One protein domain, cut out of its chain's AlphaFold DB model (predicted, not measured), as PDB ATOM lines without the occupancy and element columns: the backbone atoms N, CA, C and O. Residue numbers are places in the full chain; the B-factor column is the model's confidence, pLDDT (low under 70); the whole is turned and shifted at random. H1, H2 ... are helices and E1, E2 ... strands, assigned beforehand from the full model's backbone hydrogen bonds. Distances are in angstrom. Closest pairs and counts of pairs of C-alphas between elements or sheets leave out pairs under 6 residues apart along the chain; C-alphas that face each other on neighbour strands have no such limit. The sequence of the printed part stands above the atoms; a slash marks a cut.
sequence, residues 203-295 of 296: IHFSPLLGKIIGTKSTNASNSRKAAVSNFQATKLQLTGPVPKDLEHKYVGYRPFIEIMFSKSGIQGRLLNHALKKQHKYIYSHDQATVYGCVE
ATOM      1  N   ILE A 203     152.954 134.955 117.604       91.31
ATOM      2  CA  ILE A 203     151.556 134.642 117.864       91.31
ATOM      3  C   ILE A 203     151.139 133.545 116.892       91.31
ATOM      4  O   ILE A 203     151.246 133.707 115.678       91.31
ATOM      5  N   HIS A 204     150.654 132.443 117.449       89.31
ATOM      6  CA  HIS A 204     150.214 131.257 116.730       89.31
ATOM      7  C   HIS A 204     148.702 131.107 116.847       89.31
ATOM      8  O   HIS A 204     148.115 131.410 117.892       89.31
ATOM      9  N   PHE A 205     148.079 130.593 115.789       85.81
ATOM     10  CA  PHE A 205     146.634 130.420 115.720       85.81
ATOM     11  C   PHE A 205     146.280 128.945 115.553       85.81
ATOM     12  O   PHE A 205     146.783 128.265 114.666       85.81
ATOM     13  N   SER A 206     145.378 128.445 116.399       81.19
ATOM     14  CA  SER A 206     144.913 127.059 116.345       81.19
ATOM     15  C   SER A 206     143.390 126.996 116.195       81.19
ATOM     16  O   SER A 206     142.664 127.170 117.181       81.19
ATOM     17  N   PRO A 207     142.874 126.707 114.984       77.25
ATOM     18  CA  PRO A 207     141.436 126.571 114.757       77.25
ATOM     19  C   PRO A 207     140.821 125.381 115.504       77.25
ATOM     20  O   PRO A 207     139.699 125.455 115.999       77.25
ATOM     21  N   LEU A 208     141.556 124.264 115.612       74.94
ATOM     22  CA  LEU A 208     141.066 123.065 116.302       74.94
ATOM     23  C   LEU A 208     140.830 123.328 117.789       74.94
ATOM     24  O   LEU A 208     139.769 122.987 118.306       74.94
ATOM     25  N   LEU A 209     141.781 123.973 118.468       76.19
ATOM     26  CA  LEU A 209     141.582 124.352 119.866       76.19
ATOM     27  C   LEU A 209     140.539 125.447 120.023       76.19
ATOM     28  O   LEU A 209     139.767 125.395 120.975       76.19
ATOM     29  N   GLY A 210     140.464 126.386 119.077       76.44
ATOM     30  CA  GLY A 210     139.415 127.398 119.085       76.44
ATOM     31  C   GLY A 210     138.017 126.780 119.102       76.44
ATOM     32  O   GLY A 210     137.153 127.223 119.852       76.44
ATOM     33  N   LYS A 211     137.806 125.698 118.340       77.00
ATOM     34  CA  LYS A 211     136.549 124.934 118.358       77.00
ATOM     35  C   LYS A 211     136.299 124.204 119.681       77.00
ATOM     36  O   LYS A 211     135.164 124.187 120.133       77.00
ATOM     37  N   ILE A 212     137.330 123.614 120.291       79.06
ATOM     38  CA  ILE A 212     137.201 122.858 121.552       79.06
ATOM     39  C   ILE A 212     136.911 123.789 122.735       79.06
ATOM     40  O   ILE A 212     136.088 123.467 123.583       79.06
ATOM     41  N   ILE A 213     137.583 124.939 122.792       79.19
ATOM     42  CA  ILE A 213     137.496 125.895 123.906       79.19
ATOM     43  C   ILE A 213     136.345 126.897 123.684       79.19
ATOM     44  O   ILE A 213     135.939 127.605 124.600       79.19
ATOM     45  N   GLY A 214     135.790 126.962 122.469       71.00
ATOM     46  CA  GLY A 214     134.710 127.885 122.123       71.00
ATOM     47  C   GLY A 214     135.175 129.333 121.935       71.00
ATOM     48  O   GLY A 214     134.345 130.242 121.901       71.00
ATOM     49  N   THR A 215     136.482 129.576 121.782       66.06
ATOM     50  CA  THR A 215     137.011 130.920 121.521       66.06
ATOM     51  C   THR A 215     136.663 131.334 120.095       66.06
ATOM     52  O   THR A 215     137.098 130.710 119.128       66.06
ATOM     53  N   LYS A 216     135.868 132.396 119.941       63.38
ATOM     54  CA  LYS A 216     135.593 133.042 118.651       63.38
ATOM     55  C   LYS A 216     136.478 134.276 118.547       63.38
ATOM     56  O   LYS A 216     136.335 135.174 119.370       63.38
ATOM     57  N   SER A 217     137.365 134.338 117.554       57.03
ATOM     58  CA  SER A 217     138.024 135.595 117.207       57.03
ATOM     59  C   SER A 217     137.464 136.098 115.881       57.03
ATOM     60  O   SER A 217     137.282 135.359 114.910       57.03
ATOM     61  N   THR A 218     137.114 137.378 115.842       52.59
ATOM     62  CA  THR A 218     136.842 138.072 114.588       52.59
ATOM     63  C   THR A 218     138.189 138.461 114.002       52.59
ATOM     64  O   THR A 218     138.916 139.244 114.609       52.59
ATOM     65  N   ASN A 219     138.547 137.914 112.840       49.22
ATOM     66  CA  ASN A 219     139.704 138.405 112.097       49.22
ATOM     67  C   ASN A 219     139.486 139.902 111.829       49.22
ATOM     68  O   ASN A 219     138.601 140.267 111.056       49.22
ATOM     69  N   ALA A 220     140.276 140.763 112.474       45.53
ATOM     70  CA  ALA A 220     140.116 142.218 112.424       45.53
ATOM     71  C   ALA A 220     140.273 142.813 111.008       45.53
ATOM     72  O   ALA A 220     139.929 143.967 110.786       45.53
ATOM     73  N   SER A 221     140.757 142.031 110.034       47.38
ATOM     74  CA  SER A 221     141.008 142.487 108.664       47.38
ATOM     75  C   SER A 221     139.848 142.299 107.682       47.38
ATOM     76  O   SER A 221     139.961 142.755 106.550       47.38
ATOM     77  N   ASN A 222     138.740 141.639 108.046       44.06
ATOM     78  CA  ASN A 222     137.611 141.462 107.123       44.06
ATOM     79  C   ASN A 222     136.276 141.272 107.857       44.06
ATOM     80  O   ASN A 222     135.879 140.155 108.184       44.06
ATOM     81  N   SER A 223     135.528 142.366 108.014       45.78
ATOM     82  CA  SER A 223     134.197 142.437 108.642       45.78
ATOM     83  C   SER A 223     133.085 141.629 107.945       45.78
ATOM     84  O   SER A 223     131.951 141.619 108.414       45.78
ATOM     85  N   ARG A 224     133.384 140.936 106.834       46.59
ATOM     86  CA  ARG A 224     132.418 140.170 106.020       46.59
ATOM     87  C   ARG A 224     132.569 138.641 106.068       46.59
ATOM     88  O   ARG A 224     131.837 137.955 105.361       46.59
ATOM     89  N   LYS A 225     133.477 138.075 106.873       50.50
ATOM     90  CA  LYS A 225     133.587 136.610 107.058       50.50
ATOM     91  C   LYS A 225     133.175 136.202 108.474       50.50
ATOM     92  O   LYS A 225     133.512 136.883 109.435       50.50
ATOM     93  N   ALA A 226     132.445 135.087 108.575       52.19
ATOM     94  CA  ALA A 226     132.002 134.499 109.839       52.19
ATOM     95  C   ALA A 226     133.165 134.373 110.837       52.19
ATOM     96  O   ALA A 226     134.282 134.035 110.439       52.19
ATOM     97  N   ALA A 227     132.896 134.637 112.121       54.31
ATOM     98  CA  ALA A 227     133.881 134.499 113.188       54.31
ATOM     99  C   ALA A 227     134.473 133.083 113.160       54.31
ATOM    100  O   ALA A 227     133.764 132.098 113.378       54.31
ATOM    101  N   VAL A 228     135.767 132.978 112.855       60.78
ATOM    102  CA  VAL A 228     136.466 131.696 112.850       60.78
ATOM    103  C   VAL A 228     136.908 131.438 114.280       60.78
ATOM    104  O   VAL A 228     137.619 132.242 114.878       60.78
ATOM    105  N   SER A 229     136.460 130.326 114.856       62.66
ATOM    106  CA  SER A 229     136.926 129.924 116.176       62.66
ATOM    107  C   SER A 229     138.420 129.622 116.129       62.66
ATOM    108  O   SER A 229     138.814 128.594 115.585       62.66
ATOM    109  N   ASN A 230     139.237 130.509 116.698       73.38
ATOM    110  CA  ASN A 230     140.689 130.396 116.734       73.38
ATOM    111  C   ASN A 230     141.177 130.590 118.169       73.38
ATOM    112  O   ASN A 230     140.775 131.524 118.863       73.38
ATOM    113  N   PHE A 231     142.044 129.688 118.615       83.38
ATOM    114  CA  PHE A 231     142.823 129.859 119.835       83.38
ATOM    115  C   PHE A 231     144.109 130.613 119.501       83.38
ATOM    116  O   PHE A 231     144.781 130.256 118.533       83.38
ATOM    117  N   GLN A 232     144.445 131.627 120.295       87.62
ATOM    118  CA  GLN A 232     145.668 132.406 120.139       87.62
ATOM    119  C   GLN A 232     146.689 131.987 121.199       87.62
ATOM    120  O   GLN A 232     146.422 132.091 122.395       87.62
ATOM    121  N   ALA A 233     147.866 131.551 120.761       87.75
ATOM    122  CA  ALA A 233     148.986 131.224 121.634       87.75
ATOM    123  C   ALA A 233     150.137 132.198 121.386       87.75
ATOM    124  O   ALA A 233     150.599 132.330 120.255       87.75
ATOM    125  N   THR A 234     150.621 132.861 122.433       90.19
ATOM    126  CA  THR A 234     151.719 133.829 122.318       90.19
ATOM    127  C   THR A 234     152.977 133.260 122.954       90.19
ATOM    128  O   THR A 234     152.957 132.826 124.104       90.19
ATOM    129  N   LYS A 235     154.082 133.279 122.212       90.50
ATOM    130  CA  LYS A 235     155.415 132.943 122.703       90.50
ATOM    131  C   LYS A 235     156.229 134.225 122.816       90.50
ATOM    132  O   LYS A 235     156.377 134.934 121.829       90.50
ATOM    133  N   LEU A 236     156.752 134.501 124.008       90.88
ATOM    134  CA  LEU A 236     157.514 135.712 124.324       90.88
ATOM    135  C   LEU A 236     158.954 135.342 124.676       90.88
ATOM    136  O   LEU A 236     159.184 134.436 125.479       90.88
ATOM    137  N   GLN A 237     159.921 136.055 124.104       89.75
ATOM    138  CA  GLN A 237     161.296 136.047 124.588       89.75
ATOM    139  C   GLN A 237     161.424 137.073 125.716       89.75
ATOM    140  O   GLN A 237     161.121 138.244 125.526       89.75
ATOM    141  N   LEU A 238     161.863 136.631 126.895       88.44
ATOM    142  CA  LEU A 238     162.011 137.481 128.080       88.44
ATOM    143  C   LEU A 238     163.486 137.807 128.347       88.44
ATOM    144  O   LEU A 238     164.375 137.033 127.979       88.44
ATOM    145  N   THR A 239     163.744 138.931 129.023       89.75
ATOM    146  CA  THR A 239     165.073 139.226 129.584       89.75
ATOM    147  C   THR A 239     165.405 138.221 130.683       89.75
ATOM    148  O   THR A 239     164.567 137.919 131.531       89.75
ATOM    149  N   GLY A 240     166.641 137.726 130.677       83.75
ATOM    150  CA  GLY A 240     167.208 136.959 131.786       83.75
ATOM    151  C   GLY A 240     168.311 137.729 132.530       83.75
ATOM    152  O   GLY A 240     168.508 138.912 132.267       83.75
ATOM    153  N   PRO A 241     169.072 137.054 133.410       82.75
ATOM    154  CA  PRO A 241     168.792 135.724 133.932       82.75
ATOM    155  C   PRO A 241     167.684 135.806 134.990       82.75
ATOM    156  O   PRO A 241     167.472 136.846 135.611       82.75
ATOM    157  N   VAL A 242     166.970 134.704 135.214       81.25
ATOM    158  CA  VAL A 242     166.017 134.633 136.329       81.25
ATOM    159  C   VAL A 242     166.796 134.882 137.636       81.25
ATOM    160  O   VAL A 242     167.892 134.320 137.791       81.25
ATOM    161  N   PRO A 243     166.293 135.730 138.560       83.31
ATOM    162  CA  PRO A 243     166.915 135.927 139.866       83.31
ATOM    163  C   PRO A 243     167.258 134.585 140.515       83.31
ATOM    164  O   PRO A 243     166.471 133.644 140.423       83.31
ATOM    165  N   LYS A 244     168.433 134.478 141.147       79.62
ATOM    166  CA  LYS A 244     168.895 133.209 141.738       79.62
ATOM    167  C   LYS A 244     167.896 132.643 142.746       79.62
ATOM    168  O   LYS A 244     167.686 131.439 142.774       79.62
ATOM    169  N   ASP A 245     167.224 133.517 143.487       79.56
ATOM    170  CA  ASP A 245     166.218 133.127 144.476       79.56
ATOM    171  C   ASP A 245     164.971 132.493 143.851       79.56
ATOM    172  O   ASP A 245     164.247 131.793 144.541       79.56
ATOM    173  N   LEU A 246     164.723 132.709 142.553       78.81
ATOM    174  CA  LEU A 246     163.634 132.085 141.792       78.81
ATOM    175  C   LEU A 246     164.117 130.882 140.966       78.81
ATOM    176  O   LEU A 246     163.319 130.223 140.292       78.81
ATOM    177  N   GLU A 247     165.418 130.582 140.992       72.69
ATOM    178  CA  GLU A 247     165.990 129.411 140.338       72.69
ATOM    179  C   GLU A 247     165.728 128.168 141.192       72.69
ATOM    180  O   GLU A 247     166.556 127.704 141.975       72.69
ATOM    181  N   HIS A 248     164.537 127.601 141.032       66.56
ATOM    182  CA  HIS A 248     164.172 126.349 141.673       66.56
ATOM    183  C   HIS A 248     164.066 125.234 140.640       66.56
ATOM    184  O   HIS A 248     163.351 125.337 139.641       66.56
ATOM    185  N   LYS A 249     164.720 124.102 140.920       62.22
ATOM    186  CA  LYS A 249     164.343 122.840 140.283       62.22
ATOM    187  C   LYS A 249     162.927 122.541 140.777       62.22
ATOM    188  O   LYS A 249     162.720 122.359 141.970       62.22
ATOM    189  N   TYR A 250     161.937 122.577 139.892       56.53
ATOM    190  CA  TYR A 250     160.547 122.314 140.258       56.53
ATOM    191  C   TYR A 250     160.410 120.860 140.746       56.53
ATOM    192  O   TYR A 250     160.535 119.930 139.950       56.53
ATOM    193  N   VAL A 251     160.199 120.648 142.052       57.00
ATOM    194  CA  VAL A 251     160.146 119.299 142.669       57.00
ATOM    195  C   VAL A 251     158.760 118.953 143.239       57.00
ATOM    196  O   VAL A 251     158.449 117.774 143.382       57.00
ATOM    197  N   GLY A 252     157.888 119.938 143.487       55.88
ATOM    198  CA  GLY A 252     156.648 119.755 144.264       55.88
ATOM    199  C   GLY A 252     155.667 118.698 143.738       55.88
ATOM    200  O   GLY A 252     155.003 118.040 144.528       55.88
ATOM    201  N   TYR A 253     155.628 118.463 142.421       56.59
ATOM    202  CA  TYR A 253     154.790 117.426 141.797       56.59
ATOM    203  C   TYR A 253     155.604 116.421 140.992       56.59
ATOM    204  O   TYR A 253     155.083 115.828 140.045       56.59
ATOM    205  N   ARG A 254     156.885 116.232 141.343       65.19
ATOM    206  CA  ARG A 254     157.792 115.365 140.586       65.19
ATOM    207  C   ARG A 254     157.162 114.004 140.270       65.19
ATOM    208  O   ARG A 254     157.158 113.701 139.095       65.19
ATOM    209  N   PRO A 255     156.519 113.252 141.184       64.81
ATOM    210  CA  PRO A 255     155.938 111.954 140.829       64.81
ATOM    211  C   PRO A 255     154.815 112.040 139.778       64.81
ATOM    212  O   PRO A 255     154.806 111.282 138.813       64.81
ATOM    213  N   PHE A 256     153.886 112.991 139.922       64.25
ATOM    214  CA  PHE A 256     152.739 113.147 139.016       64.25
ATOM    215  C   PHE A 256     153.144 113.715 137.645       64.25
ATOM    216  O   PHE A 256     152.748 113.193 136.603       64.25
ATOM    217  N   ILE A 257     153.985 114.751 137.631       64.62
ATOM    218  CA  ILE A 257     154.554 115.323 136.404       64.62
ATOM    219  C   ILE A 257     155.481 114.311 135.735       64.62
ATOM    220  O   ILE A 257     155.421 114.135 134.523       64.62
ATOM    221  N   GLU A 258     156.294 113.588 136.496       66.31
ATOM    222  CA  GLU A 258     157.130 112.521 135.957       66.31
ATOM    223  C   GLU A 258     156.253 111.463 135.297       66.31
ATOM    224  O   GLU A 258     156.541 111.128 134.165       66.31
ATOM    225  N   ILE A 259     155.112 111.046 135.850       63.25
ATOM    226  CA  ILE A 259     154.187 110.139 135.137       63.25
ATOM    227  C   ILE A 259     153.654 110.751 133.824       63.25
ATOM    228  O   ILE A 259     153.634 110.064 132.800       63.25
ATOM    229  N   MET A 260     153.270 112.034 133.806       60.75
ATOM    230  CA  MET A 260     152.754 112.704 132.596       60.75
ATOM    231  C   MET A 260     153.817 112.932 131.506       60.75
ATOM    232  O   MET A 260     153.500 112.935 130.314       60.75
ATOM    233  N   PHE A 261     155.081 113.116 131.894       59.62
ATOM    234  CA  PHE A 261     156.192 113.458 130.998       59.62
ATOM    235  C   PHE A 261     157.245 112.345 130.848       59.62
ATOM    236  O   PHE A 261     158.164 112.472 130.026       59.62
ATOM    237  N   SER A 262     157.107 111.233 131.569       60.19
ATOM    238  CA  SER A 262     157.959 110.045 131.486       60.19
ATOM    239  C   SER A 262     157.657 109.250 130.219       60.19
ATOM    240  O   SER A 262     156.581 109.319 129.625       60.19
ATOM    241  N   LYS A 263     158.662 108.512 129.747       58.41
ATOM    242  CA  LYS A 263     158.533 107.539 128.650       58.41
ATOM    243  C   LYS A 263     158.347 106.109 129.177       58.41
ATOM    244  O   LYS A 263     158.460 105.158 128.398       58.41
ATOM    245  N   SER A 264     158.108 105.944 130.474       64.25
ATOM    246  CA  SER A 264     157.927 104.650 131.133       64.25
ATOM    247  C   SER A 264     156.443 104.274 131.185       64.25
ATOM    248  O   SER A 264     155.590 105.123 131.428       64.25
ATOM    249  N   GLY A 265     156.132 103.001 130.929       69.56
ATOM    250  CA  GLY A 265     154.754 102.499 130.849       69.56
ATOM    251  C   GLY A 265     154.007 102.876 129.557       69.56
ATOM    252  O   GLY A 265     154.368 103.817 128.849       69.56
ATOM    253  N   ILE A 266     152.956 102.120 129.221       68.88
ATOM    254  CA  ILE A 266     152.170 102.306 127.984       68.88
ATOM    255  C   ILE A 266     151.362 103.615 128.038       68.88
ATOM    256  O   ILE A 266     151.413 104.410 127.100       68.88
ATOM    257  N   GLN A 267     150.683 103.876 129.160       70.75
ATOM    258  CA  GLN A 267     149.886 105.094 129.363       70.75
ATOM    259  C   GLN A 267     150.752 106.363 129.367       70.75
ATOM    260  O   GLN A 267     150.427 107.325 128.674       70.75
ATOM    261  N   GLY A 268     151.895 106.342 130.064       71.81
ATOM    262  CA  GLY A 268     152.837 107.466 130.097       71.81
ATOM    263  C   GLY A 268     153.402 107.795 128.713       71.81
ATOM    264  O   GLY A 268     153.407 108.953 128.299       71.81
ATOM    265  N   ARG A 269     153.788 106.777 127.926       76.56
ATOM    266  CA  ARG A 269     154.238 106.970 126.534       76.56
ATOM    267  C   ARG A 269     153.170 107.620 125.658       76.56
ATOM    268  O   ARG A 269     153.506 108.527 124.894       76.56
ATOM    269  N   LEU A 270     151.918 107.171 125.764       78.00
ATOM    270  CA  LEU A 270     150.806 107.702 124.975       78.00
ATOM    271  C   LEU A 270     150.503 109.159 125.345       78.00
ATOM    272  O   LEU A 270     150.442 110.010 124.458       78.00
ATOM    273  N   LEU A 271     150.378 109.456 126.641       78.44
ATOM    274  CA  LEU A 271     150.078 110.801 127.130       78.44
ATOM    275  C   LEU A 271     151.202 111.787 126.793       78.44
ATOM    276  O   LEU A 271     150.950 112.845 126.228       78.44
ATOM    277  N   ASN A 272     152.456 111.411 127.038       75.94
ATOM    278  CA  ASN A 272     153.626 112.220 126.696       75.94
ATOM    279  C   ASN A 272     153.700 112.502 125.186       75.94
ATOM    280  O   ASN A 272     153.989 113.623 124.759       75.94
ATOM    281  N   HIS A 273     153.408 111.495 124.356       80.56
ATOM    282  CA  HIS A 273     153.334 111.676 122.910       80.56
ATOM    283  C   HIS A 273     152.210 112.644 122.516       80.56
ATOM    284  O   HIS A 273     152.448 113.556 121.720       80.56
ATOM    285  N   ALA A 274     151.015 112.488 123.093       81.94
ATOM    286  CA  ALA A 274     149.873 113.361 122.842       81.94
ATOM    287  C   ALA A 274     150.164 114.814 123.251       81.94
ATOM    288  O   ALA A 274     149.972 115.716 122.438       81.94
ATOM    289  N   LEU A 275     150.719 115.037 124.447       80.56
ATOM    290  CA  LEU A 275     151.096 116.361 124.949       80.56
ATOM    291  C   LEU A 275     152.143 117.033 124.057       80.56
ATOM    292  O   LEU A 275     151.993 118.193 123.682       80.56
ATOM    293  N   LYS A 276     153.184 116.301 123.640       80.50
ATOM    294  CA  LYS A 276     154.193 116.831 122.707       80.50
ATOM    295  C   LYS A 276     153.601 117.169 121.348       80.50
ATOM    296  O   LYS A 276     153.980 118.180 120.759       80.50
ATOM    297  N   LYS A 277     152.690 116.336 120.844       82.50
ATOM    298  CA  LYS A 277     152.001 116.572 119.573       82.50
ATOM    299  C   LYS A 277     151.104 117.806 119.657       82.50
ATOM    300  O   LYS A 277     151.172 118.639 118.760       82.50
ATOM    301  N   GLN A 278     150.338 117.955 120.739       82.44
ATOM    302  CA  GLN A 278     149.519 119.140 120.992       82.44
ATOM    303  C   GLN A 278     150.382 120.394 121.111       82.44
ATOM    304  O   GLN A 278     150.164 121.335 120.360       82.44
ATOM    305  N   HIS A 279     151.414 120.391 121.959       83.69
ATOM    306  CA  HIS A 279     152.332 121.523 122.089       83.69
ATOM    307  C   HIS A 279     152.929 121.920 120.733       83.69
ATOM    308  O   HIS A 279     152.948 123.093 120.372       83.69
ATOM    309  N   LYS A 280     153.399 120.939 119.957       82.12
ATOM    310  CA  LYS A 280     153.953 121.186 118.627       82.12
ATOM    311  C   LYS A 280     152.922 121.763 117.654       82.12
ATOM    312  O   LYS A 280     153.305 122.560 116.815       82.12
ATOM    313  N   TYR A 281     151.661 121.355 117.750       82.06
ATOM    314  CA  TYR A 281     150.584 121.868 116.905       82.06
ATOM    315  C   TYR A 281     150.139 123.282 117.306       82.06
ATOM    316  O   TYR A 281     149.805 124.084 116.449       82.06
ATOM    317  N   ILE A 282     150.135 123.602 118.602       83.62
ATOM    318  CA  ILE A 282     149.765 124.937 119.102       83.62
ATOM    319  C   ILE A 282     150.823 125.969 118.726       83.62
ATOM    320  O   ILE A 282     150.489 127.063 118.293       83.62
ATOM    321  N   TYR A 283     152.092 125.608 118.909       84.00
ATOM    322  CA  TYR A 283     153.238 126.476 118.654       84.00
ATOM    323  C   TYR A 283     153.935 126.132 117.332       84.00
ATOM    324  O   TYR A 283     155.137 126.371 117.187       84.00
ATOM    325  N   SER A 284     153.219 125.521 116.381       84.62
ATOM    326  CA  SER A 284     153.738 125.391 115.022       84.62
ATOM    327  C   SER A 284     153.748 126.762 114.377       84.62
ATOM    328  O   SER A 284     152.799 127.533 114.523       84.62
ATOM    329  N   HIS A 285     154.828 127.052 113.674       85.75
ATOM    330  CA  HIS A 285     154.893 128.225 112.829       85.75
ATOM    331  C   HIS A 285     154.309 127.880 111.452       85.75
ATOM    332  O   HIS A 285     154.423 126.742 110.987       85.75
ATOM    333  N   ASP A 286     153.613 128.847 110.874       84.00
ATOM    334  CA  ASP A 286     152.964 128.781 109.572       84.00
ATOM    335  C   ASP A 286     152.810 130.195 108.984       84.00
ATOM    336  O   ASP A 286     153.167 131.196 109.607       84.00
ATOM    337  N   GLN A 287     152.193 130.293 107.804       83.69
ATOM    338  CA  GLN A 287     151.932 131.573 107.132       83.69
ATOM    339  C   GLN A 287     151.009 132.522 107.915       83.69
ATOM    340  O   GLN A 287     150.964 133.713 107.614       83.69
ATOM    341  N   ALA A 288     150.239 132.016 108.885       85.25
ATOM    342  CA  ALA A 288     149.379 132.831 109.738       85.25
ATOM    343  C   ALA A 288     150.111 133.330 110.993       85.25
ATOM    344  O   ALA A 288     149.562 134.146 111.735       85.25
ATOM    345  N   THR A 289     151.332 132.854 111.244       88.12
ATOM    346  CA  THR A 289     152.114 133.228 112.416       88.12
ATOM    347  C   THR A 289     152.516 134.693 112.329       88.12
ATOM    348  O   THR A 289     153.190 135.125 111.395       88.12
ATOM    349  N   VAL A 290     152.119 135.464 113.340       90.81
ATOM    350  CA  VAL A 290     152.465 136.883 113.433       90.81
ATOM    351  C   VAL A 290     153.719 137.024 114.275       90.81
ATOM    352  O   VAL A 290     153.771 136.546 115.409       90.81
ATOM    353  N   TYR A 291     154.716 137.705 113.723       91.44
ATOM    354  CA  TYR A 291     155.953 138.047 114.410       91.44
ATOM    355  C   TYR A 291     155.924 139.511 114.824       91.44
ATOM    356  O   TYR A 291     155.410 140.362 114.097       91.44
ATOM    357  N   GLY A 292     156.518 139.808 115.969       91.25
ATOM    358  CA  GLY A 292     156.773 141.175 116.380       91.25
ATOM    359  C   GLY A 292     157.910 141.251 117.381       91.25
ATOM    360  O   GLY A 292     158.484 140.238 117.786       91.25
ATOM    361  N   CYS A 293     158.246 142.475 117.747       91.50
ATOM    362  CA  CYS A 293     159.320 142.777 118.668       91.50
ATOM    363  C   CYS A 293     158.879 143.919 119.576       91.50
ATOM    364  O   CYS A 293     158.295 144.893 119.106       91.50
ATOM    365  N   VAL A 294     159.159 143.787 120.867       88.06
ATOM    366  CA  VAL A 294     159.062 144.888 121.821       88.06
ATOM    367  C   VAL A 294     160.479 145.397 122.059       88.06
ATOM    368  O   VAL A 294     161.344 144.657 122.534       88.06
ATOM    369  N   GLU A 295     160.723 146.646 121.673       75.62
ATOM    370  CA  GLU A 295     161.945 147.354 122.041       75.62
ATOM    371  C   GLU A 295     161.782 147.900 123.461       75.62
ATOM    372  O   GLU A 295     160.729 148.434 123.815       75.62
TER     373      GLU A 295
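AT A GLANCE: This is residues 203 to 295 of the 296 residues of the protein "C2 domain-containing protein" of Thanatephorus cucumeris (strain AG1-IB / isolate 7/3/14) (UniProt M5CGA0). A loose, open frame: the antiparallel strand pair E1 and E2, the long free link from E2 to H2, the short helix H2 and the long helix H3 run round a hollow, and the end of H3 comes back to the strand pair. H1 sits at the start of E2, E3 begins beside the start of E1, and residues 220 to 225 stick out as a loop. The printed part has 93 residues with three named helices and three named strands, in the order E1 H1 E2 H2 H3 E3; the class is mixed. It is loose, with a radius of gyration of the C-alphas of 17.9 A, and flat, spanning 51 by 40 by 21 A.

IN THESE COORDINATES: E1 is residues 203 to 206, with C-alpha 203 at (151.556, 134.642, 117.864). H1 is residues 207 to 213 and E2 residues 231 to 236, 16.4 A long. H2 is residues 254 to 261. H3, residues 266 to 282, is 24.4 A long and ends at C-alpha 282 (149.765, 124.937, 119.102). E3 is residues 290 to 294, 13.3 A long, ending at (159.062, 144.888, 121.821).

HOW THE PARTS SIT: E1 and E2 are antiparallel at 152 degrees; N 204 and O 233 are 2.8 A apart, within hydrogen-bond range. E3 pairs with no named strand; its closest C-alphas to E1 are Val 290 and Ile 203, 5.0 A. The closest C-alphas of H1 and E2 are Gly 210 and Phe 231, 4.3 A, and those of E1 and H3 are Ser 206 and Ile 282, 6.0 A. H2 and H3 touch, H3 with residues 268 to 272 alone, closest at the C-alphas of Phe 261 and Asn 272, 5.2 A; their tilt of 69 degrees is steep, only just short of about perpendicular, the same way. H1 and H2 are apart. In H1, H2 and H3 every O i to N i+4 pair is within hydrogen-bond range.

THE WHOLE: The C-alphas farthest apart are those of Arg 224 and Asp 245, 51.7 A. The printed part has no cut. The links H1 to E2 and E2 to H2 are long, 17 residues each; residues 220 to 225 and 238 to 257, of which 254 to 257 belong to H2, stand free. Mean pLDDT of the printed part is 73.7, with residues 215 to 229 and 248 to 266 under 70.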